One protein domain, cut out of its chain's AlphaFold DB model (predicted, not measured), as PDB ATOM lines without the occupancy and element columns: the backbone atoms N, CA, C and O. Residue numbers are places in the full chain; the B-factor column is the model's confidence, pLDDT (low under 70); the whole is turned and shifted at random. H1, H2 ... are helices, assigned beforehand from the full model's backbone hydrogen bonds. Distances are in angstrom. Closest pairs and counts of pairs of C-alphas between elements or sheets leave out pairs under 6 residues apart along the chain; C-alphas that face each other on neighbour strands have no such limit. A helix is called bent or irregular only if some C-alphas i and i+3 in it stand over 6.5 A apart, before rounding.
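Overview. This is residues 192 to 385 of the 878 residues of an uncharacterized protein of Phycisphaerales bacterium (UniProt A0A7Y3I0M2). This is an elongated helical bundle with H5 in its middle: bent H1, H2 and H3 pack together on one side, while H7 and H9 lie on the opposite side. H6 and H4 cover another side of this core, and short H8 lies beyond H7 at one end of the long axis. The printed part has 194 residues, with nine named helices, H1 to H9 in chain order, and no named strand; its class is all helix. It is compact, with a radius of gyration of the C-alphas of 16.7 A, and spans 58 by 36 by 30 A.

Along the chain. H1, residues 201 to 224, begins with C-alpha 201 at (275.253, 366.527, 276.948). By its hydrogen bonds it was assigned as one helix, but it is bent: C-alphas 208 and 211 are 7.0 A apart. Its arms are H1a, residues 201 to 208, and H1b, residues 211 to 224, 21.8 A long; H1b is irregular, with C-alphas 211 and 214 6.9 A apart. H2 is residues 232 to 248, 24.4 A; H3 254 to 269, 22.8 A; H4 275 to 284; H5 297 to 312, 22.2 A, from (278.280, 361.872, 288.860); H6 319 to 333, 20.7 A; H7 344 to 354; H8 356 to 362; and H9 369 to 383, 21.3 A, ending at (290.982, 371.221, 291.491).

Arrangement. H1a and H1b are about perpendicular, at 74 degrees. H1b and H2 form a helical hairpin at a shallow tilt of 24 degrees; their closest C-alphas, Val 213 and Ala 241, are 5.7 A apart. H1b touches H3, the same way at 11 degrees, closest at the C-alphas of Val 221 and Val 267, 5.1 A. H2, with residues 243 to 247 alone, touches the hub H5, closest at the C-alphas of Ala 246 and Lys 300, 4.3 A. H5 touches H7 at a steep tilt of 44 degrees, with the C-alphas of Gly 306 and Arg 344 closest, 4.2 A. H5 and H6 form a hairpin, closest at the C-alphas of Ser 312 and Val 322, 4.8 A. H6, with residues 320 to 325 alone, touches H4, closest at the C-alphas of Ile 321 and Gly 278, 6.8 A. H9 touches H7, closest at the C-alphas of Leu 383 and Thr 345, 5.8 A, and forms a hairpin with H8. H1b and H9 are apart. Every O i to N i+4 pair is within hydrogen-bond range in H1a, H2, H3, H5, H6, H7, H8 and H9; H1b has 9 of 10 and H4 5 of 6.

Size, cuts and confidence. The two C-alphas farthest apart, those of Pro 192 and Leu 226, are 59.1 A apart. The printed part has no cut. The link from H4 to H5, residues 285 to 296, is long. The mean pLDDT of the printed part is 87.3; residues 195 to 198, 228, 289 to 291, 335 to 340 and 384 to 385 are under 70.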
ATOM      1  N   PRO A 192     299.448 352.701 273.612       78.69
ATOM      2  CA  PRO A 192     298.091 352.418 274.042       78.69
ATOM      3  C   PRO A 192     297.555 353.617 274.816       78.69
ATOM      4  O   PRO A 192     298.163 354.108 275.761       78.69
ATOM      5  N   SER A 193     296.409 354.118 274.386       81.00
ATOM      6  CA  SER A 193     295.696 355.208 275.036       81.00
ATOM      7  C   SER A 193     294.228 355.106 274.651       81.00
ATOM      8  O   SER A 193     293.875 354.410 273.695       81.00
ATOM      9  N   PHE A 194     293.369 355.808 275.375       81.81
ATOM     10  CA  PHE A 194     291.965 355.933 275.030       81.81
ATOM     11  C   PHE A 194     291.591 357.409 274.887       81.81
ATOM     12  O   PHE A 194     292.256 358.303 275.412       81.81
ATOM     13  N   LEU A 195     290.515 357.650 274.148       64.62
ATOM     14  CA  LEU A 195     289.779 358.903 274.177       64.62
ATOM     15  C   LEU A 195     288.394 358.531 274.684       64.62
ATOM     16  O   LEU A 195     287.776 357.633 274.110       64.62
ATOM     17  N   GLY A 196     287.939 359.165 275.765       60.06
ATOM     18  CA  GLY A 196     286.546 359.016 276.174       60.06
ATOM     19  C   GLY A 196     285.601 359.504 275.075       60.06
ATOM     20  O   GLY A 196     286.006 360.169 274.110       60.06
ATOM     21  N   ASN A 197     284.328 359.169 275.216       63.19
ATOM     22  CA  ASN A 197     283.280 359.722 274.380       63.19
ATOM     23  C   ASN A 197     283.219 361.251 274.551       63.19
ATOM     24  O   ASN A 197     283.776 361.838 275.482       63.19
ATOM     25  N   ALA A 198     282.548 361.926 273.615       63.88
ATOM     26  CA  ALA A 198     282.306 363.361 273.737       63.88
ATOM     27  C   ALA A 198     281.680 363.690 275.106       63.88
ATOM     28  O   ALA A 198     280.880 362.903 275.613       63.88
ATOM     29  N   LEU A 199     282.030 364.857 275.670       78.44
ATOM     30  CA  LEU A 199     281.486 365.341 276.946       78.44
ATOM     31  C   LEU A 199     279.969 365.077 277.024       78.44
ATOM     32  O   LEU A 199     279.257 365.432 276.075       78.44
ATOM     33  N   PRO A 200     279.458 364.485 278.123       83.56
ATOM     34  CA  PRO A 200     278.036 364.210 278.258       83.56
ATOM     35  C   PRO A 200     277.214 365.477 278.027       83.56
ATOM     36  O   PRO A 200     277.517 366.533 278.580       83.56
ATOM     37  N   ARG A 201     276.128 365.378 277.250       85.31
ATOM     38  CA  ARG A 201     275.253 366.527 276.948       85.31
ATOM     39  C   ARG A 201     274.773 367.243 278.217       85.31
ATOM     40  O   ARG A 201     274.698 368.467 278.241       85.31
ATOM     41  N   VAL A 202     274.509 366.475 279.275       87.38
ATOM     42  CA  VAL A 202     274.104 366.985 280.594       87.38
ATOM     43  C   VAL A 202     275.152 367.945 281.167       87.38
ATOM     44  O   VAL A 202     274.792 368.994 281.688       87.38
ATOM     45  N   ALA A 203     276.442 367.637 281.016       87.75
ATOM     46  CA  ALA A 203     277.534 368.477 281.497       87.75
ATOM     47  C   ALA A 203     277.633 369.800 280.720       87.75
ATOM     48  O   ALA A 203     277.811 370.859 281.319       87.75
ATOM     49  N   THR A 204     277.474 369.762 279.392       88.19
ATOM     50  CA  THR A 204     277.490 370.979 278.561       88.19
ATOM     51  C   THR A 204     276.268 371.863 278.804       88.19
ATOM     52  O   THR A 204     276.411 373.072 278.945       88.19
ATOM     53  N   GLU A 205     275.075 371.268 278.927       91.19
ATOM     54  CA  GLU A 205     273.840 372.008 279.220       91.19
ATOM     55  C   GLU A 205     273.886 372.642 280.618       91.19
ATOM     56  O   GLU A 205     273.486 373.794 280.791       91.19
ATOM     57  N   ALA A 206     274.428 371.925 281.608       92.19
ATOM     58  CA  ALA A 206     274.626 372.455 282.952       92.19
ATOM     59  C   ALA A 206     275.650 373.600 282.977       92.19
ATOM     60  O   ALA A 206     275.425 374.609 283.640       92.19
ATOM     61  N   ALA A 207     276.749 373.483 282.226       91.25
ATOM     62  CA  ALA A 207     277.761 374.531 282.123       91.25
ATOM     63  C   ALA A 207     277.205 375.833 281.522       91.25
ATOM     64  O   ALA A 207     277.486 376.910 282.050       91.25
ATOM     65  N   ASP A 208     276.372 375.739 280.482       92.56
ATOM     66  CA  ASP A 208     275.694 376.897 279.885       92.56
ATOM     67  C   ASP A 208     274.699 377.555 280.861       92.56
ATOM     68  O   ASP A 208     274.477 378.768 280.808       92.56
ATOM     69  N   ALA A 209     274.120 376.776 281.782       93.88
ATOM     70  CA  ALA A 209     273.190 377.254 282.804       93.88
ATOM     71  C   ALA A 209     273.877 377.795 284.079       93.88
ATOM     72  O   ALA A 209     273.290 378.620 284.784       93.88
ATOM     73  N   CYS A 210     275.128 377.406 284.366       94.25
ATOM     74  CA  CYS A 210     275.894 377.832 285.549       94.25
ATOM     75  C   CYS A 210     275.900 379.355 285.807       94.25
ATOM     76  O   CYS A 210     275.744 379.742 286.967       94.25
ATOM     77  N   PRO A 211     276.039 380.244 284.800       94.88
ATOM     78  CA  PRO A 211     276.006 381.691 285.030       94.88
ATOM     79  C   PRO A 211     274.691 382.209 285.639       94.88
ATOM     80  O   PRO A 211     274.693 383.265 286.273       94.88
ATOM     81  N   GLY A 212     273.576 381.488 285.464       94.12
ATOM     82  CA  GLY A 212     272.270 381.834 286.040       94.12
ATOM     83  C   GLY A 212     272.088 381.388 287.494       94.12
ATOM     84  O   GLY A 212     271.321 382.010 288.232       94.12
ATOM     85  N   VAL A 213     272.831 380.370 287.937       96.75
ATOM     86  CA  VAL A 213     272.684 379.747 289.264       96.75
ATOM     87  C   VAL A 213     272.828 380.740 290.431       96.75
ATOM     88  O   VAL A 213     271.995 380.693 291.338       96.75
ATOM     89  N   PRO A 214     273.797 381.685 290.449       97.00
ATOM     90  CA  PRO A 214     273.896 382.659 291.538       97.00
ATOM     91  C   PRO A 214     272.623 383.497 291.719       97.00
ATOM     92  O   PRO A 214     272.186 383.712 292.845       97.00
ATOM     93  N   ALA A 215     271.986 383.916 290.620       94.69
ATOM     94  CA  ALA A 215     270.753 384.698 290.684       94.69
ATOM     95  C   ALA A 215     269.572 383.866 291.213       94.69
ATOM     96  O   ALA A 215     268.722 384.384 291.937       94.69
ATOM     97  N   GLU A 216     269.516 382.572 290.886       95.62
ATOM     98  CA  GLU A 216     268.505 381.660 291.427       95.62
ATOM     99  C   GLU A 216     268.676 381.440 292.935       95.62
ATOM    100  O   GLU A 216     267.687 381.449 293.671       95.62
ATOM    101  N   LEU A 217     269.920 381.300 293.400       95.69
ATOM    102  CA  LEU A 217     270.254 381.177 294.819       95.69
ATOM    103  C   LEU A 217     269.960 382.478 295.588       95.69
ATOM    104  O   LEU A 217     269.380 382.423 296.669       95.69
ATOM    105  N   ASP A 218     270.228 383.651 295.009       94.50
ATOM    106  CA  ASP A 218     269.851 384.944 295.604       94.50
ATOM    107  C   ASP A 218     268.325 385.094 295.758       94.50
ATOM    108  O   ASP A 218     267.832 385.703 296.712       94.50
ATOM    109  N   LEU A 219     267.539 384.531 294.833       93.19
ATOM    110  CA  LEU A 219     266.082 384.481 294.974       93.19
ATOM    111  C   LEU A 219     265.647 383.561 296.119       93.19
ATOM    112  O   LEU A 219     264.636 383.849 296.758       93.19
ATOM    113  N   ILE A 220     266.382 382.478 296.384       93.62
ATOM    114  CA  ILE A 220     266.137 381.603 297.537       93.62
ATOM    115  C   ILE A 220     266.425 382.356 298.838       93.62
ATOM    116  O   ILE A 220     265.551 382.384 299.699       93.62
ATOM    117  N   VAL A 221     267.566 383.051 298.939       92.88
ATOM    118  CA  VAL A 221     267.908 383.923 300.084       92.88
ATOM    119  C   VAL A 221     266.761 384.891 300.395       92.88
ATOM    120  O   VAL A 221     266.294 384.971 301.526       92.88
ATOM    121  N   ARG A 222     266.228 385.579 299.375       90.50
ATOM    122  CA  ARG A 222     265.099 386.516 299.548       90.50
ATOM    123  C   ARG A 222     263.799 385.857 300.003       90.50
ATOM    124  O   ARG A 222     262.978 386.530 300.609       90.50
ATOM    125  N   LYS A 223     263.556 384.595 299.645       89.12
ATOM    126  CA  LYS A 223     262.360 383.860 300.088       89.12
ATOM    127  C   LYS A 223     262.514 383.390 301.533       89.12
ATOM    128  O   LYS A 223     261.559 383.484 302.292       89.12
ATOM    129  N   LEU A 224     263.711 382.936 301.903       87.94
ATOM    130  CA  LEU A 224     264.042 382.494 303.260       87.94
ATOM    131  C   LEU A 224     264.017 383.644 304.274       87.94
ATOM    132  O   LEU A 224     263.609 383.442 305.408       87.94
ATOM    133  N   SER A 225     264.369 384.865 303.865       85.19
ATOM    134  CA  SER A 225     264.301 386.029 304.756       85.19
ATOM    135  C   SER A 225     262.879 386.550 305.014       85.19
ATOM    136  O   SER A 225     262.678 387.364 305.915       85.19
ATOM    137  N   LEU A 226     261.888 386.105 304.229       83.12
ATOM    138  CA  LEU A 226     260.479 386.492 304.375       83.12
ATOM    139  C   LEU A 226     259.672 385.484 305.207       83.12
ATOM    140  O   LEU A 226     258.804 385.906 305.969       83.12
ATOM    141  N   ASP A 227     259.968 384.188 305.074       70.12
ATOM    142  CA  ASP A 227     259.261 383.086 305.735       70.12
ATOM    143  C   ASP A 227     260.248 382.223 306.540       70.12
ATOM    144  O   ASP A 227     261.201 381.684 305.985       70.12
ATOM    145  N   GLY A 228     260.001 382.039 307.844       64.94
ATOM    146  CA  GLY A 228     260.902 381.292 308.738       64.94
ATOM    147  C   GLY A 228     260.972 379.774 308.504       64.94
ATOM    148  O   GLY A 228     261.839 379.122 309.080       64.94
ATOM    149  N   ASP A 229     260.086 379.207 307.677       77.75
ATOM    150  CA  ASP A 229     260.118 377.794 307.270       77.75
ATOM    151  C   ASP A 229     260.045 377.690 305.730       77.75
ATOM    152  O   ASP A 229     259.098 378.216 305.128       77.75
ATOM    153  N   PRO A 230     261.020 377.063 305.043       84.38
ATOM    154  CA  PRO A 230     261.065 377.066 303.586       84.38
ATOM    155  C   PRO A 230     259.957 376.204 302.977       84.38
ATOM    156  O   PRO A 230     259.792 375.028 303.298       84.38
ATOM    157  N   SER A 231     259.238 376.745 301.993       88.69
ATOM    158  CA  SER A 231     258.275 375.943 301.226       88.69
ATOM    159  C   SER A 231     258.952 374.840 300.393       88.69
ATOM    160  O   SER A 231     260.089 374.973 299.941       88.69
ATOM    161  N   GLU A 232     258.206 373.788 300.043       91.12
ATOM    162  CA  GLU A 232     258.684 372.711 299.154       91.12
ATOM    163  C   GLU A 232     259.122 373.210 297.760       91.12
ATOM    164  O   GLU A 232     259.888 372.562 297.046       91.12
ATOM    165  N   ALA A 233     258.648 374.383 297.333       90.12
ATOM    166  CA  ALA A 233     259.128 375.022 296.111       90.12
ATOM    167  C   ALA A 233     260.563 375.557 296.256       90.12
ATOM    168  O   ALA A 233     261.317 375.508 295.288       90.12
ATOM    169  N   VAL A 234     260.944 376.036 297.447       91.69
ATOM    170  CA  VAL A 234     262.304 376.507 297.744       91.69
ATOM    171  C   VAL A 234     263.283 375.338 297.732       91.69
ATOM    172  O   VAL A 234     264.305 375.430 297.059       91.69
ATOM    173  N   TYR A 235     262.936 374.212 298.366       93.25
ATOM    174  CA  TYR A 235     263.778 373.010 298.333       93.25
ATOM    175  C   TYR A 235     263.984 372.474 296.914       93.25
ATOM    176  O   TYR A 235     265.108 372.182 296.528       93.25
ATOM    177  N   ARG A 236     262.933 372.425 296.085       94.50
ATOM    178  CA  ARG A 236     263.079 372.012 294.678       94.50
ATOM    179  C   ARG A 236     263.964 372.958 293.867       94.50
ATOM    180  O   ARG A 236     264.728 372.496 293.025       94.50
ATOM    181  N   GLN A 237     263.859 374.265 294.110       94.94
ATOM    182  CA  GLN A 237     264.707 375.257 293.451       94.94
ATOM    183  C   GLN A 237     266.172 375.116 293.896       94.94
ATOM    184  O   GLN A 237     267.067 375.180 293.060       94.94
ATOM    185  N   TRP A 238     266.407 374.864 295.187       95.50
ATOM    186  CA  TRP A 238     267.730 374.566 295.733       95.50
ATOM    187  C   TRP A 238     268.349 373.326 295.087       95.50
ATOM    188  O   TRP A 238     269.453 373.412 294.555       95.50
ATOM    189  N   THR A 239     267.625 372.204 295.062       95.56
ATOM    190  CA  THR A 239     268.106 370.958 294.450       95.56
ATOM    191  C   THR A 239     268.451 371.163 292.972       95.56
ATOM    192  O   THR A 239     269.516 370.744 292.533       95.56
ATOM    193  N   ALA A 240     267.617 371.873 292.202       95.75
ATOM    194  CA  ALA A 240     267.904 372.160 290.792       95.75
ATOM    195  C   ALA A 240     269.168 373.023 290.597       95.75
ATOM    196  O   ALA A 240     269.981 372.740 289.710       95.75
ATOM    197  N   ALA A 241     269.359 374.042 291.439       96.38
ATOM    198  CA  ALA A 241     270.540 374.903 291.418       96.38
ATOM    199  C   ALA A 241     271.819 374.130 291.788       96.38
ATOM    200  O   ALA A 241     272.841 374.263 291.113       96.38
ATOM    201  N   VAL A 242     271.748 373.283 292.822       96.06
ATOM    202  CA  VAL A 242     272.843 372.404 293.257       96.06
ATOM    203  C   VAL A 242     273.200 371.390 292.173       96.06
ATOM    204  O   VAL A 242     274.376 371.258 291.850       96.06
ATOM    205  N   GLU A 243     272.223 370.714 291.566       95.12
ATOM    206  CA  GLU A 243     272.456 369.765 290.467       95.12
ATOM    207  C   GLU A 243     273.131 370.434 289.264       95.12
ATOM    208  O   GLU A 243     274.111 369.913 288.732       95.12
ATOM    209  N   THR A 244     272.657 371.621 288.875       96.19
ATOM    210  CA  THR A 244     273.229 372.387 287.757       96.19
ATOM    211  C   THR A 244     274.674 372.791 288.050       96.19
ATOM    212  O   THR A 244     275.565 372.557 287.234       96.19
ATOM    213  N   ALA A 245     274.940 373.336 289.241       95.62
ATOM    214  CA  ALA A 245     276.292 373.697 289.650       95.62
ATOM    215  C   ALA A 245     277.221 372.472 289.711       95.62
ATOM    216  O   ALA A 245     278.330 372.505 289.177       95.62
ATOM    217  N   ALA A 246     276.762 371.380 290.321       95.25
ATOM    218  CA  ALA A 246     277.534 370.160 290.515       95.25
ATOM    219  C   ALA A 246     277.854 369.441 289.188       95.25
ATOM    220  O   ALA A 246     278.914 368.830 289.067       95.25
ATOM    221  N   ALA A 247     276.987 369.549 288.176       94.81
ATOM    222  CA  ALA A 247     277.209 368.973 286.850       94.81
ATOM    223  C   ALA A 247     278.023 369.872 285.898       94.81
ATOM    224  O   ALA A 247     278.623 369.359 284.959       94.81
ATOM    225  N   GLY A 248     278.043 371.196 286.104       93.12
ATOM    226  CA  GLY A 248     278.654 372.150 285.166       93.12
ATOM    227  C   GLY A 248     279.950 372.821 285.636       93.12
ATOM    228  O   GLY A 248     280.612 373.491 284.841       93.12
ATOM    229  N   TRP A 249     280.339 372.683 286.909       94.12
ATOM    230  CA  TRP A 249     281.411 373.503 287.500       94.12
ATOM    231  C   TRP A 249     282.789 373.355 286.840       94.12
ATOM    232  O   TRP A 249     283.543 374.325 286.839       94.12
ATOM    233  N   VAL A 250     283.128 372.181 286.297       93.12
ATOM    234  CA  VAL A 250     284.428 371.923 285.644       93.12
ATOM    235  C   VAL A 250     284.602 372.807 284.407       93.12
ATOM    236  O   VAL A 250     285.691 373.300 284.138       93.12
ATOM    237  N   LEU A 251     283.514 373.047 283.674       92.12
ATOM    238  CA  LEU A 251     283.512 373.852 282.451       92.12
ATOM    239  C   LEU A 251     283.208 375.333 282.720       92.12
ATOM    240  O   LEU A 251     283.424 376.177 281.853       92.12
ATOM    241  N   ALA A 252     282.713 375.659 283.915       89.81
ATOM    242  CA  ALA A 252     282.431 377.029 284.313       89.81
ATOM    243  C   ALA A 252     283.726 377.813 284.591       89.81
ATOM    244  O   ALA A 252     284.687 377.325 285.201       89.81
ATOM    245  N   ASP A 253     283.740 379.088 284.206       88.31
ATOM    246  CA  ASP A 253     284.865 379.967 284.499       88.31
ATOM    247  C   ASP A 253     285.038 380.183 286.017       88.31
ATOM    248  O   ASP A 253     284.127 379.986 286.832       88.31
ATOM    249  N   GLN A 254     286.239 380.597 286.420       88.69
ATOM    250  CA  GLN A 254     286.583 380.748 287.835       88.69
ATOM    251  C   GLN A 254     285.720 381.799 288.555       88.69
ATOM    252  O   GLN A 254     285.474 381.672 289.758       88.69
ATOM    253  N   SER A 255     285.258 382.841 287.855       89.62
ATOM    254  CA  SER A 255     284.430 383.887 288.458       89.62
ATOM    255  C   SER A 255     283.018 383.379 288.755       89.62
ATOM    256  O   SER A 255     282.525 383.595 289.866       89.62
ATOM    257  N   THR A 256     282.431 382.606 287.836       91.31
ATOM    258  CA  THR A 256     281.132 381.941 288.017       91.31
ATOM    259  C   THR A 256     281.179 380.948 289.173       91.31
ATOM    260  O   THR A 256     280.337 381.011 290.066       91.31
ATOM    261  N   ARG A 257     282.219 380.105 289.255       90.88
ATOM    262  CA  ARG A 257     282.404 379.175 290.386       90.88
ATOM    263  C   ARG A 257     282.435 379.893 291.738       90.88
ATOM    264  O   ARG A 257     281.708 379.523 292.653       90.88
ATOM    265  N   ARG A 258     283.217 380.974 291.853       92.06
ATOM    266  CA  ARG A 258     283.280 381.790 293.082       92.06
ATOM    267  C   ARG A 258     281.963 382.502 293.396       92.06
ATOM    268  O   ARG A 258     281.697 382.804 294.558       92.06
ATOM    269  N   ALA A 259     281.171 382.854 292.385       93.06
ATOM    270  CA  ALA A 259     279.849 383.441 292.586       93.06
ATOM    271  C   ALA A 259     278.862 382.404 293.139       93.06
ATOM    272  O   ALA A 259     278.191 382.694 294.125       93.06
ATOM    273  N   ILE A 260     278.851 381.191 292.578       95.50
ATOM    274  CA  ILE A 260     278.039 380.068 293.065       95.50
ATOM    275  C   ILE A 260     278.420 379.717 294.510       95.50
ATOM    276  O   ILE A 260     277.542 379.644 295.364       95.50
ATOM    277  N   ASP A 261     279.715 379.583 294.813       92.88
ATOM    278  CA  ASP A 261     280.194 379.270 296.167       92.88
ATOM    279  C   ASP A 261     279.736 380.304 297.206       92.88
ATOM    280  O   ASP A 261     279.361 379.946 298.321       92.88
ATOM    281  N   ARG A 262     279.753 381.596 296.855       94.44
ATOM    282  CA  ARG A 262     279.252 382.657 297.741       94.44
ATOM    283  C   ARG A 262     277.740 382.575 297.917       94.44
ATOM    284  O   ARG A 262     277.274 382.648 299.046       94.44
ATOM    285  N   ALA A 263     276.997 382.389 296.829       95.44
ATOM    286  CA  ALA A 263     275.542 382.332 296.870       95.44
ATOM    287  C   ALA A 263     275.030 381.126 297.684       95.44
ATOM    288  O   ALA A 263     274.099 381.267 298.471       95.44
ATOM    289  N   VAL A 264     275.693 379.966 297.584       95.25
ATOM    290  CA  VAL A 264     275.409 378.784 298.419       95.25
ATOM    291  C   VAL A 264     275.570 379.095 299.910       95.25
ATOM    292  O   VAL A 264     274.690 378.771 300.705       95.25
ATOM    293  N   ARG A 265     276.655 379.775 300.302       93.00
ATOM    294  CA  ARG A 265     276.870 380.183 301.702       93.00
ATOM    295  C   ARG A 265     275.833 381.199 302.168       93.00
ATOM    296  O   ARG A 265     275.368 381.098 303.296       93.00
ATOM    297  N   SER A 266     275.446 382.143 301.309       93.06
ATOM    298  CA  SER A 266     274.392 383.112 301.620       93.06
ATOM    299  C   SER A 266     273.057 382.426 301.906       93.06
ATOM    300  O   SER A 266     272.394 382.802 302.862       93.06
ATOM    301  N   VAL A 267     272.694 381.380 301.153       93.19
ATOM    302  CA  VAL A 267     271.498 380.575 301.457       93.19
ATOM    303  C   VAL A 267     271.608 379.933 302.839       93.19
ATOM    304  O   VAL A 267     270.680 380.051 303.630       93.19
ATOM    305  N   LEU A 268     272.739 379.301 303.165       91.38
ATOM    306  CA  LEU A 268     272.931 378.643 304.466       91.38
ATOM    307  C   LEU A 268     272.968 379.627 305.645       91.38
ATOM    308  O   LEU A 268     272.574 379.265 306.752       91.38
ATOM    309  N   HIS A 269     273.404 380.865 305.415       89.62
ATOM    310  CA  HIS A 269     273.383 381.921 306.423       89.62
ATOM    311  C   HIS A 269     271.954 382.352 306.793       89.62
ATOM    312  O   HIS A 269     271.732 382.771 307.918       89.62
ATOM    313  N   GLU A 270     270.964 382.230 305.906       89.19
ATOM    314  CA  GLU A 270     269.576 382.619 306.224       89.19
ATOM    315  C   GLU A 270     268.811 381.558 307.034       89.19
ATOM    316  O   GLU A 270     267.731 381.831 307.546       89.19
ATOM    317  N   VAL A 271     269.352 380.345 307.185       85.69
ATOM    318  CA  VAL A 271     268.649 379.206 307.811       85.69
ATOM    319  C   VAL A 271     269.130 378.954 309.251       85.69
ATOM    320  O   VAL A 271     268.960 377.868 309.799       85.69
ATOM    321  N   VAL A 272     269.726 379.967 309.897       77.31
ATOM    322  CA  VAL A 272     270.271 379.860 311.271       77.31
ATOM    323  C   VAL A 272     269.204 379.429 312.280       77.31
ATOM    324  O   VAL A 272     269.467 378.583 313.133       77.31
ATOM    325  N   ASP A 273     268.001 379.990 312.158       75.38
ATOM    326  CA  ASP A 273     266.923 379.828 313.137       75.38
ATOM    327  C   ASP A 273     266.024 378.606 312.857       75.38
ATOM    328  O   ASP A 273     265.107 378.317 313.629       75.38
ATOM    329  N   ALA A 274     266.304 377.845 311.790       83.50
ATOM    330  CA  ALA A 274     265.526 376.678 311.366       83.50
ATOM    331  C   ALA A 274     266.421 375.431 311.166       83.50
ATOM    332  O   ALA A 274     266.716 375.044 310.032       83.50
ATOM    333  N   PRO A 275     266.820 374.729 312.249       80.88
ATOM    334  CA  PRO A 275     267.782 373.622 312.185       80.88
ATOM    335  C   PRO A 275     267.386 372.504 311.210       80.88
ATOM    336  O   PRO A 275     268.208 372.051 310.419       80.88
ATOM    337  N   SER A 276     266.103 372.120 311.197       85.06
ATOM    338  CA  SER A 276     265.590 371.075 310.294       85.06
ATOM    339  C   SER A 276     265.670 371.456 308.811       85.06
ATOM    340  O   SER A 276     265.872 370.596 307.953       85.06
ATOM    341  N   ALA A 277     265.562 372.751 308.501       86.12
ATOM    342  CA  ALA A 277     265.724 373.246 307.148       86.12
ATOM    343  C   ALA A 277     267.199 373.257 306.733       86.12
ATOM    344  O   ALA A 277     267.506 372.864 305.609       86.12
ATOM    345  N   GLY A 278     268.099 373.636 307.644       87.00
ATOM    346  CA  GLY A 278     269.544 373.568 307.432       87.00
ATOM    347  C   GLY A 278     270.019 372.140 307.165       87.00
ATOM    348  O   GLY A 278     270.739 371.907 306.194       87.00
ATOM    349  N   ASP A 279     269.540 371.175 307.956       88.19
ATOM    350  CA  ASP A 279     269.838 369.751 307.765       88.19
ATOM    351  C   ASP A 279     269.411 369.257 306.380       88.19
ATOM    352  O   ASP A 279     270.209 368.651 305.666       88.19
ATOM    353  N   ARG A 280     268.184 369.583 305.954       90.62
ATOM    354  CA  ARG A 280     267.663 369.172 304.644       90.62
ATOM    355  C   ARG A 280     268.456 369.773 303.476       90.62
ATOM    356  O   ARG A 280     268.663 369.093 302.474       90.62
ATOM    357  N   LEU A 281     268.900 371.029 303.583       91.81
ATOM    358  CA  LEU A 281     269.726 371.669 302.548       91.81
ATOM    359  C   LEU A 281     271.135 371.062 302.480       91.81
ATOM    360  O   LEU A 281     271.663 370.878 301.382       91.81
ATOM    361  N   LEU A 282     271.729 370.737 303.633       91.44
ATOM    362  CA  LEU A 282     273.041 370.088 303.724       91.44
ATOM    363  C   LEU A 282     273.009 368.630 303.252       91.44
ATOM    364  O   LEU A 282     273.970 368.164 302.643       91.44
ATOM    365  N   ASP A 283     271.920 367.900 303.495       91.31
ATOM    366  CA  ASP A 283     271.763 366.522 303.014       91.31
ATOM    367  C   ASP A 283     271.835 366.441 301.474       91.31
ATOM    368  O   ASP A 283     272.444 365.516 300.943       91.31
ATOM    369  N   GLU A 284     271.336 367.445 300.743       91.81
ATOM    370  CA  GLU A 284     271.476 367.527 299.275       91.81
ATOM    371  C   GLU A 284     272.938 367.725 298.822       91.81
ATOM    372  O   GLU A 284     273.352 367.267 297.755       91.81
ATOM    373  N   LEU A 285     273.761 368.375 299.651       91.69
ATOM    374  CA  LEU A 285     275.196 368.545 299.401       91.69
ATOM    375  C   LEU A 285     276.010 367.293 299.750       91.69
ATOM    376  O   LEU A 285     277.222 367.285 299.547       91.69
ATOM    377  N   THR A 286     275.379 366.225 300.241       89.56
ATOM    378  CA  THR A 286     276.053 364.953 300.509       89.56
ATOM    379  C   THR A 286     276.163 364.140 299.207       89.56
ATOM    380  O   THR A 286     275.150 363.844 298.567       89.56
ATOM    381  N   PRO A 287     277.377 363.772 298.758       85.06
ATOM    382  CA  PRO A 287     277.562 362.918 297.596       85.06
ATOM    383  C   PRO A 287     277.136 361.466 297.903       85.06
ATOM    384  O   PRO A 287     277.394 360.960 299.002       85.06
ATOM    385  N   PRO A 288     276.498 360.765 296.949       77.38
ATOM    386  CA  PRO A 288     276.156 359.352 297.103       77.38
ATOM    387  C   PRO A 288     277.420 358.480 297.045       77.38
ATOM    388  O   PRO A 288     278.252 358.669 296.165       77.38
ATOM    389  N   ARG A 289     277.567 357.509 297.961       67.19
ATOM    390  CA  ARG A 289     278.775 356.654 298.054       67.19
ATOM    391  C   ARG A 289     278.776 355.424 297.169       67.19
ATOM    392  O   ARG A 289     279.830 355.013 296.709       67.19
ATOM    393  N   ASP A 290     277.607 354.833 296.959       65.19
ATOM    394  CA  ASP A 290     277.558 353.436 296.521       65.19
ATOM    395  C   ASP A 290     277.225 353.274 295.034       65.19
ATOM    396  O   ASP A 290     277.229 352.151 294.530       65.19
ATOM    397  N   ARG A 291     276.890 354.362 294.319       63.06
ATOM    398  CA  ARG A 291     276.485 354.311 292.905       63.06
ATOM    399  C   ARG A 291     276.817 355.599 292.160       63.06
ATOM    400  O   ARG A 291     276.145 356.608 292.358       63.06
ATOM    401  N   LEU A 292     277.786 355.516 291.255       77.69
ATOM    402  CA  LEU A 292     277.860 356.414 290.108       77.69
ATOM    403  C   LEU A 292     277.029 355.780 288.993       77.69
ATOM    404  O   LEU A 292     277.339 354.677 288.547       77.69
ATOM    405  N   LEU A 293     275.930 356.424 288.615       77.56
ATOM    406  CA  LEU A 293     275.022 355.917 287.582       77.56
ATOM    407  C   LEU A 293     275.386 356.487 286.216       77.56
ATOM    408  O   LEU A 293     275.207 355.817 285.206       77.56
ATOM    409  N   GLU A 294     275.920 357.704 286.198       87.50
ATOM    410  CA  GLU A 294     276.350 358.408 284.999       87.50
ATOM    411  C   GLU A 294     277.778 358.947 285.179       87.50
ATOM    412  O   GLU A 294     278.162 359.311 286.295       87.50
ATOM    413  N   PRO A 295     278.574 359.094 284.102       88.75
ATOM    414  CA  PRO A 295     279.923 359.659 284.191       88.75
ATOM    415  C   PRO A 295     279.982 361.023 284.895       88.75
ATOM    416  O   PRO A 295     280.898 361.294 285.674       88.75
ATOM    417  N   VAL A 296     278.974 361.877 284.680       91.31
ATOM    418  CA  VAL A 296     278.890 363.213 285.294       91.31
ATOM    419  C   VAL A 296     278.779 363.162 286.826       91.31
ATOM    420  O   VAL A 296     279.114 364.139 287.497       91.31
ATOM    421  N   ASP A 297     278.376 362.029 287.407       91.44
ATOM    422  CA  ASP A 297     278.280 361.872 288.860       91.44
ATOM    423  C   ASP A 297     279.652 361.984 289.546       91.44
ATOM    424  O   ASP A 297     279.726 362.411 290.700       91.44
ATOM    425  N   VAL A 298     280.751 361.713 288.825       91.94
ATOM    426  CA  VAL A 298     282.122 361.972 289.303       91.94
ATOM    427  C   VAL A 298     282.306 363.460 289.618       91.94
ATOM    428  O   VAL A 298     282.797 363.822 290.690       91.94
ATOM    429  N   TRP A 299     281.864 364.339 288.712       93.94
ATOM    430  CA  TRP A 299     281.933 365.791 288.900       93.94
ATOM    431  C   TRP A 299     281.003 366.259 290.006       93.94
ATOM    432  O   TRP A 299     281.411 367.090 290.825       93.94
ATOM    433  N   LYS A 300     279.786 365.705 290.051       94.12
ATOM    434  CA  LYS A 300     278.802 366.067 291.070       94.12
ATOM    435  C   LYS A 300     279.302 365.727 292.466       94.12
ATOM    436  O   LYS A 300     279.231 366.566 293.362       94.12
ATOM    437  N   GLY A 301     279.851 364.526 292.637       92.94
ATOM    438  CA  GLY A 301     280.394 364.068 293.908       92.94
ATOM    439  C   GLY A 301     281.562 364.931 294.389       92.94
ATOM    440  O   GLY A 301     281.555 365.396 295.531       92.94
ATOM    441  N   ALA A 302     282.508 365.234 293.494       93.94
ATOM    442  CA  ALA A 302     283.658 366.079 293.812       93.94
ATOM    443  C   ALA A 302     283.241 367.505 294.202       93.94
ATOM    444  O   ALA A 302     283.747 368.057 295.181       93.94
ATOM    445  N   TRP A 303     282.280 368.098 293.486       95.25
ATOM    446  CA  TRP A 303     281.767 369.429 293.815       95.25
ATOM    447  C   TRP A 303     281.063 369.463 295.169       95.25
ATOM    448  O   TRP A 303     281.288 370.388 295.947       95.25
ATOM    449  N   ARG A 304     280.237 368.451 295.458       95.00
ATOM    450  CA  ARG A 304     279.496 368.301 296.718       95.00
ATOM    451  C   ARG A 304     280.429 368.150 297.916       95.00
ATOM    452  O   ARG A 304     280.340 368.932 298.860       95.00
ATOM    453  N   ALA A 305     281.388 367.226 297.832       93.31
ATOM    454  CA  ALA A 305     282.424 367.056 298.849       93.31
ATOM    455  C   ALA A 305     283.232 368.348 299.043       93.31
ATOM    456  O   ALA A 305     283.438 368.794 300.172       93.31
ATOM    457  N   GLY A 306     283.615 369.001 297.942       93.75
ATOM    458  CA  GLY A 306     284.303 370.282 297.988       93.75
ATOM    459  C   GLY A 306     283.480 371.378 298.661       93.75
ATOM    460  O   GLY A 306     284.008 372.103 299.496       93.75
ATOM    461  N   MET A 307     282.186 371.490 298.358       95.12
ATOM    462  CA  MET A 307     281.307 372.474 298.988       95.12
ATOM    463  C   MET A 307     281.169 372.228 300.495       95.12
ATOM    464  O   MET A 307     281.280 373.177 301.268       95.12
ATOM    465  N   LEU A 308     281.020 370.972 300.927       93.56
ATOM    466  CA  LEU A 308     281.011 370.619 302.351       93.56
ATOM    467  C   LEU A 308     282.333 370.981 303.044       93.56
ATOM    468  O   LEU A 308     282.296 371.580 304.115       93.56
ATOM    469  N   GLY A 309     283.484 370.718 302.413       92.44
ATOM    470  CA  GLY A 309     284.799 371.173 302.898       92.44
ATOM    471  C   GLY A 309     284.934 372.699 302.940       92.44
ATOM    472  O   GLY A 309     285.581 373.281 303.806       92.44
ATOM    473  N   SER A 310     284.274 373.375 302.007       92.81
ATOM    474  CA  SER A 310     284.194 374.830 301.941       92.81
ATOM    475  C   SER A 310     283.392 375.415 303.108       92.81
ATOM    476  O   SER A 310     283.761 376.468 303.627       92.81
ATOM    477  N   ILE A 311     282.294 374.752 303.487       93.31
ATOM    478  CA  ILE A 311     281.387 375.124 304.582       93.31
ATOM    479  C   ILE A 311     282.019 374.798 305.939       93.31
ATOM    480  O   ILE A 311     281.982 375.630 306.841       93.31
ATOM    481  N   SER A 312     282.649 373.630 306.084       91.75
ATOM    482  CA  SER A 312     283.277 373.185 307.337       91.75
ATOM    483  C   SER A 312     284.440 374.077 307.798       91.75
ATOM    484  O   SER A 312     284.733 374.150 308.999       91.75
ATOM    485  N   ALA A 313     285.091 374.754 306.847       88.81
ATOM    486  CA  ALA A 313     286.193 375.683 307.072       88.81
ATOM    487  C   ALA A 313     285.749 377.149 307.267       88.81
ATOM    488  O   ALA A 313     286.586 378.010 307.540       88.81
ATOM    489  N   ASP A 314     284.459 377.464 307.114       89.75
ATOM    490  CA  ASP A 314     283.968 378.843 307.138       89.75
ATOM    491  C   ASP A 314     283.518 379.282 308.530       89.75
ATOM    492  O   ASP A 314     282.449 378.914 309.010       89.75
ATOM    493  N   ALA A 315     284.322 380.135 309.161       86.25
ATOM    494  CA  ALA A 315     284.009 380.696 310.471       86.25
ATOM    495  C   ALA A 315     282.853 381.718 310.455       86.25
ATOM    496  O   ALA A 315     282.396 382.117 311.524       86.25
ATOM    497  N   SER A 316     282.403 382.174 309.279       87.44
ATOM    498  CA  SER A 316     281.289 383.127 309.160       87.44
ATOM    499  C   SER A 316     279.909 382.464 309.168       87.44
ATOM    500  O   SER A 316     278.906 383.152 309.350       87.44
ATOM    501  N   LEU A 317     279.846 381.140 308.998       89.06
ATOM    502  CA  LEU A 317     278.600 380.381 309.047       89.06
ATOM    503  C   LEU A 317     278.233 379.979 310.488       89.06
ATOM    504  O   LEU A 317     279.110 379.867 311.350       89.06
ATOM    505  N   PRO A 318     276.944 379.713 310.774       89.31
ATOM    506  CA  PRO A 318     276.514 379.245 312.086       89.31
ATOM    507  C   PRO A 318     277.206 377.944 312.503       89.31
ATOM    508  O   PRO A 318     277.283 376.996 311.719       89.31
ATOM    509  N   ALA A 319     277.622 377.853 313.771       88.94
ATOM    510  CA  ALA A 319     278.348 376.692 314.293       88.94
ATOM    511  C   ALA A 319     277.603 375.361 314.072       88.94
ATOM    512  O   ALA A 319     278.228 374.365 313.729       88.94
ATOM    513  N   ALA A 320     276.270 375.345 314.187       88.69
ATOM    514  CA  ALA A 320     275.467 374.144 313.943       88.69
ATOM    515  C   ALA A 320     275.595 373.619 312.497       88.69
ATOM    516  O   ALA A 320     275.753 372.419 312.292       88.69
ATOM    517  N   ILE A 321     275.593 374.518 311.505       90.94
ATOM    518  CA  ILE A 321     275.768 374.185 310.081       90.94
ATOM    519  C   ILE A 321     277.192 373.686 309.822       90.94
ATOM    520  O   ILE A 321     277.385 372.686 309.134       90.94
ATOM    521  N   VAL A 322     278.189 374.350 310.414       91.81
ATOM    522  CA  VAL A 322     279.605 373.983 310.281       91.81
ATOM    523  C   VAL A 322     279.880 372.593 310.866       91.81
ATOM    524  O   VAL A 322     280.479 371.758 310.189       91.81
ATOM    525  N   GLU A 323     279.413 372.305 312.085       90.44
ATOM    526  CA  GLU A 323     279.593 370.989 312.720       90.44
ATOM    527  C   GLU A 323     278.839 369.882 311.973       90.44
ATOM    528  O   GLU A 323     279.355 368.776 311.802       90.44
ATOM    529  N   ARG A 324     277.637 370.175 311.461       90.00
ATOM    530  CA  ARG A 324     276.881 369.226 310.635       90.00
ATOM    531  C   ARG A 324     277.617 368.904 309.334       90.00
ATOM    532  O   ARG A 324     277.732 367.726 308.991       90.00
ATOM    533  N   ALA A 325     278.156 369.916 308.652       91.06
ATOM    534  CA  ALA A 325     278.956 369.737 307.442       91.06
ATOM    535  C   ALA A 325     280.240 368.936 307.721       91.06
ATOM    536  O   ALA A 325     280.560 368.035 306.946       91.06
ATOM    537  N   ARG A 326     280.933 369.182 308.846       90.75
ATOM    538  CA  ARG A 326     282.075 368.356 309.290       90.75
ATOM    539  C   ARG A 326     281.674 366.911 309.517       90.75
ATOM    540  O   ARG A 326     282.342 366.013 309.017       90.75
ATOM    541  N   HIS A 327     280.559 366.670 310.205       90.12
ATOM    542  CA  HIS A 327     280.076 365.315 310.442       90.12
ATOM    543  C   HIS A 327     279.752 364.584 309.131       90.12
ATOM    544  O   HIS A 327     280.187 363.448 308.943       90.12
ATOM    545  N   GLN A 328     279.039 365.226 308.198       89.69
ATOM    546  CA  GLN A 328     278.767 364.648 306.877       89.69
ATOM    547  C   GLN A 328     280.071 364.363 306.125       89.69
ATOM    548  O   GLN A 328     280.276 363.230 305.689       89.69
ATOM    549  N   LEU A 329     280.978 365.341 306.046       89.38
ATOM    550  CA  LEU A 329     282.268 365.221 305.367       89.38
ATOM    551  C   LEU A 329     283.128 364.091 305.947       89.38
ATOM    552  O   LEU A 329     283.598 363.238 305.199       89.38
ATOM    553  N   ALA A 330     283.265 364.026 307.272       88.25
ATOM    554  CA  ALA A 330     283.988 362.966 307.967       88.25
ATOM    555  C   ALA A 330     283.363 361.596 307.701       88.25
ATOM    556  O   ALA A 330     284.074 360.620 307.485       88.25
ATOM    557  N   THR A 331     282.030 361.522 307.656       87.12
ATOM    558  CA  THR A 331     281.361 360.268 307.320       87.12
ATOM    559  C   THR A 331     281.722 359.879 305.885       87.12
ATOM    560  O   THR A 331     282.089 358.725 305.666       87.12
ATOM    561  N   ILE A 332     281.608 360.803 304.915       86.50
ATOM    562  CA  ILE A 332     281.842 360.567 303.475       86.50
ATOM    563  C   ILE A 332     283.270 360.093 303.223       86.50
ATOM    564  O   ILE A 332     283.476 359.129 302.489       86.50
ATOM    565  N   LEU A 333     284.234 360.739 303.872       84.81
ATOM    566  CA  LEU A 333     285.657 360.521 303.643       84.81
ATOM    567  C   LEU A 333     286.283 359.493 304.597       84.81
ATOM    568  O   LEU A 333     287.485 359.251 304.533       84.81
ATOM    569  N   ALA A 334     285.484 358.831 305.442       79.50
ATOM    570  CA  ALA A 334     285.960 357.863 306.437       79.50
ATOM    571  C   ALA A 334     286.805 356.716 305.844       79.50
ATOM    572  O   ALA A 334     287.658 356.161 306.531       79.50
ATOM    573  N   ALA A 335     286.582 356.368 304.573       69.38
ATOM    574  CA  ALA A 335     287.342 355.336 303.867       69.38
ATOM    575  C   ALA A 335     288.745 355.793 303.424       69.38
ATOM    576  O   ALA A 335     289.606 354.955 303.166       69.38
ATOM    577  N   GLY A 336     288.991 357.103 303.331       64.19
ATOM    578  CA  GLY A 336     290.218 357.656 302.764       64.19
ATOM    579  C   GLY A 336     291.447 357.532 303.668       64.19
ATOM    580  O   GLY A 336     292.573 357.510 303.176       64.19
ATOM    581  N   GLY A 337     291.279 357.403 304.987       59.84
ATOM    582  CA  GLY A 337     292.401 357.287 305.932       59.84
ATOM    583  C   GLY A 337     293.296 358.536 306.031       59.84
ATOM    584  O   GLY A 337     294.311 358.497 306.726       59.84
ATOM    585  N   GLY A 338     292.938 359.630 305.347       62.19
ATOM    586  CA  GLY A 338     293.584 360.936 305.456       62.19
ATOM    587  C   GLY A 338     293.138 361.712 306.700       62.19
ATOM    588  O   GLY A 338     292.151 361.370 307.351       62.19
ATOM    589  N   GLY A 339     293.881 362.769 307.044       63.25
ATOM    590  CA  GLY A 339     293.441 363.737 308.055       63.25
ATOM    591  C   GLY A 339     292.179 364.488 307.612       63.25
ATOM    592  O   GLY A 339     291.841 364.493 306.431       63.25
ATOM    593  N   GLU A 340     291.486 365.134 308.554       68.44
ATOM    594  CA  GLU A 340     290.271 365.903 308.251       68.44
ATOM    595  C   GLU A 340     290.590 367.011 307.219       68.44
ATOM    596  O   GLU A 340     291.482 367.832 307.470       68.44
ATOM    597  N   PRO A 341     289.939 367.027 306.037       74.00
ATOM    598  CA  PRO A 341     290.274 367.982 304.990       74.00
ATOM    599  C   PRO A 341     289.979 369.406 305.452       74.00
ATOM    600  O   PRO A 341     288.901 369.702 305.964       74.00
ATOM    601  N   THR A 342     290.942 370.297 305.239       72.50
ATOM    602  CA  THR A 342     290.906 371.663 305.774       72.50
ATOM    603  C   THR A 342     290.296 372.688 304.819       72.50
ATOM    604  O   THR A 342     290.020 373.809 305.241       72.50
ATOM    605  N   ASP A 343     290.099 372.343 303.542       83.88
ATOM    606  CA  ASP A 343     289.582 373.258 302.523       83.88
ATOM    607  C   ASP A 343     288.739 372.553 301.437       83.88
ATOM    608  O   ASP A 343     288.705 371.323 301.331       83.88
ATOM    609  N   ARG A 344     288.057 373.360 300.608       88.88
ATOM    610  CA  ARG A 344     287.225 372.915 299.474       88.88
ATOM    611  C   ARG A 344     287.959 371.953 298.540       88.88
ATOM    612  O   ARG A 344     287.407 370.946 298.111       88.88
ATOM    613  N   THR A 345     289.183 372.299 298.169       88.25
ATOM    614  CA  THR A 345     289.984 371.534 297.210       88.25
ATOM    615  C   THR A 345     290.440 370.200 297.781       88.25
ATOM    616  O   THR A 345     290.346 369.198 297.087       88.25
ATOM    617  N   ALA A 346     290.876 370.167 299.039       87.88
ATOM    618  CA  ALA A 346     291.303 368.955 299.727       87.88
ATOM    619  C   ALA A 346     290.144 367.963 299.883       87.88
ATOM    620  O   ALA A 346     290.323 366.775 299.646       87.88
ATOM    621  N   ALA A 347     288.944 368.446 300.222       90.38
ATOM    622  CA  ALA A 347     287.758 367.601 300.331       90.38
ATOM    623  C   ALA A 347     287.324 366.993 298.984       90.38
ATOM    624  O   ALA A 347     286.971 365.816 298.919       90.38
ATOM    625  N   ALA A 348     287.359 367.781 297.905       91.81
ATOM    626  CA  ALA A 348     287.031 367.304 296.562       91.81
ATOM    627  C   ALA A 348     288.074 366.310 296.019       91.81
ATOM    628  O   ALA A 348     287.708 365.311 295.406       91.81
ATOM    629  N   ASP A 349     289.360 366.569 296.263       89.88
ATOM    630  CA  ASP A 349     290.460 365.686 295.870       89.88
ATOM    631  C   ASP A 349     290.403 364.349 296.622       89.88
ATOM    632  O   ASP A 349     290.464 363.282 296.014       89.88
ATOM    633  N   GLU A 350     290.156 364.390 297.933       89.31
ATOM    634  CA  GLU A 350     289.989 363.190 298.753       89.31
ATOM    635  C   GLU A 350     288.800 362.336 298.291       89.31
ATOM    636  O   GLU A 350     288.900 361.111 298.228       89.31
ATOM    637  N   TRP A 351     287.689 362.968 297.896       91.00
ATOM    638  CA  TRP A 351     286.560 362.263 297.286       91.00
ATOM    639  C   TRP A 351     286.965 361.540 295.995       91.00
ATOM    640  O   TRP A 351     286.694 360.349 295.833       91.00
ATOM    641  N   LEU A 352     287.655 362.236 295.087       91.69
ATOM    642  CA  LEU A 352     288.143 361.648 293.838       91.69
ATOM    643  C   LEU A 352     289.157 360.522 294.079       91.69
ATOM    644  O   LEU A 352     289.209 359.575 293.293       91.69
ATOM    645  N   ARG A 353     289.935 360.597 295.163       90.12
ATOM    646  CA  ARG A 353     290.871 359.550 295.582       90.12
ATOM    647  C   ARG A 353     290.155 358.314 296.128       90.12
ATOM    648  O   ARG A 353     290.535 357.202 295.784       90.12
ATOM    649  N   ILE A 354     289.101 358.484 296.929       88.44
ATOM    650  CA  ILE A 354     288.277 357.369 297.438       88.44
ATOM    651  C   ILE A 354     287.553 356.636 296.302       88.44
ATOM    652  O   ILE A 354     287.349 355.429 296.387       88.44
ATOM    653  N   MET A 355     287.204 357.341 295.224       88.50
ATOM    654  CA  MET A 355     286.578 356.749 294.037       88.50
ATOM    655  C   MET A 355     287.543 355.941 293.160       88.50
ATOM    656  O   MET A 355     287.103 355.138 292.338       88.50
ATOM    657  N   LEU A 356     288.851 356.143 293.311       90.06
ATOM    658  CA  LEU A 356     289.862 355.572 292.427       90.06
ATOM    659  C   LEU A 356     289.865 354.028 292.393       90.06
ATOM    660  O   LEU A 356     289.906 353.490 291.290       90.06
ATOM    661  N   PRO A 357     289.750 353.288 293.519       89.00
ATOM    662  CA  PRO A 357     289.650 351.827 293.480       89.00
ATOM    663  C   PRO A 357     288.455 351.339 292.655       89.00
ATOM    664  O   PRO A 357     288.594 350.424 291.852       89.00
ATOM    665  N   TRP A 358     287.301 352.006 292.769       88.94
ATOM    666  CA  TRP A 358     286.119 351.668 291.974       88.94
ATOM    667  C   TRP A 358     286.336 351.922 290.473       88.94
ATOM    668  O   TRP A 358     285.940 351.099 289.650       88.94
ATOM    669  N   LEU A 359     287.005 353.023 290.104       89.56
ATOM    670  CA  LEU A 359     287.369 353.314 288.708       89.56
ATOM    671  C   LEU A 359     288.338 352.280 288.126       89.56
ATOM    672  O   LEU A 359     288.305 352.012 286.928       89.56
ATOM    673  N   VAL A 360     289.215 351.723 288.962       90.88
ATOM    674  CA  VAL A 360     290.145 350.661 288.570       90.88
ATOM    675  C   VAL A 360     289.405 349.335 288.393       90.88
ATOM    676  O   VAL A 360     289.560 348.693 287.358       90.88
ATOM    677  N   ASP A 361     288.550 348.959 289.345       88.12
ATOM    678  CA  ASP A 361     287.810 347.691 289.318       88.12
ATOM    679  C   ASP A 361     286.794 347.610 288.164       88.12
ATOM    680  O   ASP A 361     286.487 346.525 287.670       88.12
ATOM    681  N   THR A 362     286.268 348.750 287.710       87.19
ATOM    682  CA  THR A 362     285.266 348.813 286.632       87.19
ATOM    683  C   THR A 362     285.854 348.730 285.221       87.19
ATOM    684  O   THR A 362     285.126 348.340 284.308       87.19
ATOM    685  N   LEU A 363     287.158 348.989 285.037       86.50
ATOM    686  CA  LEU A 363     287.820 349.058 283.718       86.50
ATOM    687  C   LEU A 363     287.627 347.815 282.847       86.50
ATOM    688  O   LEU A 363     287.498 347.938 281.632       86.50
ATOM    689  N   GLU A 364     287.609 346.632 283.457       81.56
ATOM    690  CA  GLU A 364     287.463 345.352 282.750       81.56
ATOM    691  C   GLU A 364     286.000 344.868 282.681       81.56
ATOM    692  O   GLU A 364     285.704 343.860 282.039       81.56
ATOM    693  N   ILE A 365     285.076 345.568 283.352       82.94
ATOM    694  CA  ILE A 365     283.679 345.147 283.536       82.94
ATOM    695  C   ILE A 365     282.723 345.994 282.690       82.94
ATOM    696  O   ILE A 365     281.792 345.445 282.097       82.94
ATOM    697  N   ASP A 366     282.935 347.311 282.635       79.75
ATOM    698  CA  ASP A 366     282.000 348.264 282.036       79.75
ATOM    699  C   ASP A 366     282.603 348.956 280.792       79.75
ATOM    700  O   ASP A 366     283.660 349.590 280.892       79.75
ATOM    701  N   PRO A 367     281.960 348.866 279.607       70.31
ATOM    702  CA  PRO A 367     282.416 349.550 278.395       70.31
ATOM    703  C   PRO A 367     282.434 351.085 278.499       70.31
ATOM    704  O   PRO A 367     283.203 351.711 277.767       70.31
ATOM    705  N   ASP A 368     281.650 351.688 279.398       75.62
ATOM    706  CA  ASP A 368     281.578 353.147 279.565       75.62
ATOM    707  C   ASP A 368     282.646 353.689 280.541       75.62
ATOM    708  O   ASP A 368     282.741 354.896 280.771       75.62
ATOM    709  N   THR A 369     283.520 352.825 281.081       83.94
ATOM    710  CA  THR A 369     284.526 353.193 282.098       83.94
ATOM    711  C   THR A 369     285.446 354.342 281.667       83.94
ATOM    712  O   THR A 369     285.826 355.179 282.487       83.94
ATOM    713  N   TYR A 370     285.778 354.452 280.378       87.56
ATOM    714  CA  TYR A 370     286.606 355.554 279.873       87.56
ATOM    715  C   TYR A 370     285.971 356.933 280.052       87.56
ATOM    716  O   TYR A 370     286.696 357.906 280.267       87.56
ATOM    717  N   ASP A 371     284.642 357.024 280.025       88.06
ATOM    718  CA  ASP A 371     283.948 358.288 280.247       88.06
ATOM    719  C   ASP A 371     284.081 358.713 281.710       88.06
ATOM    720  O   ASP A 371     284.373 359.876 281.985       88.06
ATOM    721  N   TYR A 372     283.974 357.772 282.654       89.81
ATOM    722  CA  TYR A 372     284.225 358.040 284.073       89.81
ATOM    723  C   TYR A 372     285.667 358.509 284.322       89.81
ATOM    724  O   TYR A 372     285.880 359.458 285.082       89.81
ATOM    725  N   TRP A 373     286.653 357.908 283.649       90.62
ATOM    726  CA  TRP A 373     288.050 358.343 283.736       90.62
ATOM    727  C   TRP A 373     288.291 359.733 283.134       90.62
ATOM    728  O   TRP A 373     289.014 360.525 283.738       90.62
ATOM    729  N   GLU A 374     287.686 360.080 281.993       90.06
ATOM    730  CA  GLU A 374     287.788 361.446 281.451       90.06
ATOM    731  C   GLU A 374     287.135 362.471 282.387       90.06
ATOM    732  O   GLU A 374     287.694 363.551 282.603       90.06
ATOM    733  N   MET A 375     285.995 362.135 283.004       90.31
ATOM    734  CA  MET A 375     285.384 362.999 284.015       90.31
ATOM    735  C   MET A 375     286.315 363.167 285.225       90.31
ATOM    736  O   MET A 375     286.540 364.293 285.676       90.31
ATOM    737  N   TRP A 376     286.927 362.088 285.717       93.12
ATOM    738  CA  TRP A 376     287.890 362.147 286.819       93.12
ATOM    739  C   TRP A 376     289.115 363.013 286.471       93.12
ATOM    740  O   TRP A 376     289.475 363.905 287.241       93.12
ATOM    741  N   LEU A 377     289.699 362.836 285.279       91.38
ATOM    742  CA  LEU A 377     290.842 363.620 284.792       91.38
ATOM    743  C   LEU A 377     290.515 365.112 284.663       91.38
ATOM    744  O   LEU A 377     291.320 365.963 285.053       91.38
ATOM    745  N   ALA A 378     289.338 365.440 284.124       90.25
ATOM    746  CA  ALA A 378     288.886 366.818 283.983       90.25
ATOM    747  C   ALA A 378     288.666 367.486 285.350       90.25
ATOM    748  O   ALA A 378     289.112 368.615 285.557       90.25
ATOM    749  N   ALA A 379     288.060 366.774 286.308       91.62
ATOM    750  CA  ALA A 379     287.877 367.276 287.667       91.62
ATOM    751  C   ALA A 379     289.223 367.502 288.376       91.62
ATOM    752  O   ALA A 379     289.444 368.569 288.948       91.62
ATOM    753  N   GLN A 380     290.155 366.548 288.276       91.62
ATOM    754  CA  GLN A 380     291.494 366.662 288.862       91.62
ATOM    755  C   GLN A 380     292.298 367.841 288.300       91.62
ATOM    756  O   GLN A 380     293.049 368.496 289.025       91.62
ATOM    757  N   ARG A 381     292.139 368.137 287.005       89.25
ATOM    758  CA  ARG A 381     292.779 369.292 286.365       89.25
ATOM    759  C   ARG A 381     292.257 370.618 286.924       89.25
ATOM    760  O   ARG A 381     293.040 371.544 287.105       89.25
ATOM    761  N   GLU A 382     290.963 370.700 287.223       88.69
ATOM    762  CA  GLU A 382     290.334 371.922 287.735       88.69
ATOM    763  C   GLU A 382     290.539 372.156 289.241       88.69
ATOM    764  O   GLU A 382     290.485 373.303 289.690       88.69
ATOM    765  N   LEU A 383     290.768 371.106 290.037       84.12
ATOM    766  CA  LEU A 383     290.982 371.221 291.491       84.12
ATOM    767  C   LEU A 383     292.413 371.624 291.878       84.12
ATOM    768  O   LEU A 383     292.638 372.098 292.994       84.12
ATOM    769  N   GLY A 384     293.399 371.412 291.006       67.69
ATOM    770  CA  GLY A 384     294.803 371.379 291.407       67.69
ATOM    771  C   GLY A 384     295.681 372.509 290.873       67.69
ATOM    772  O   GLY A 384     295.691 372.820 289.688       67.69
ATOM    773  N   GLY A 385     296.555 373.027 291.742       69.94
ATOM    774  CA  GLY A 385     297.858 373.537 291.304       69.94
ATOM    775  C   GLY A 385     298.745 372.379 290.831       69.94
ATOM    776  O   GLY A 385     298.574 371.246 291.291       69.94
TER     777      GLY A 385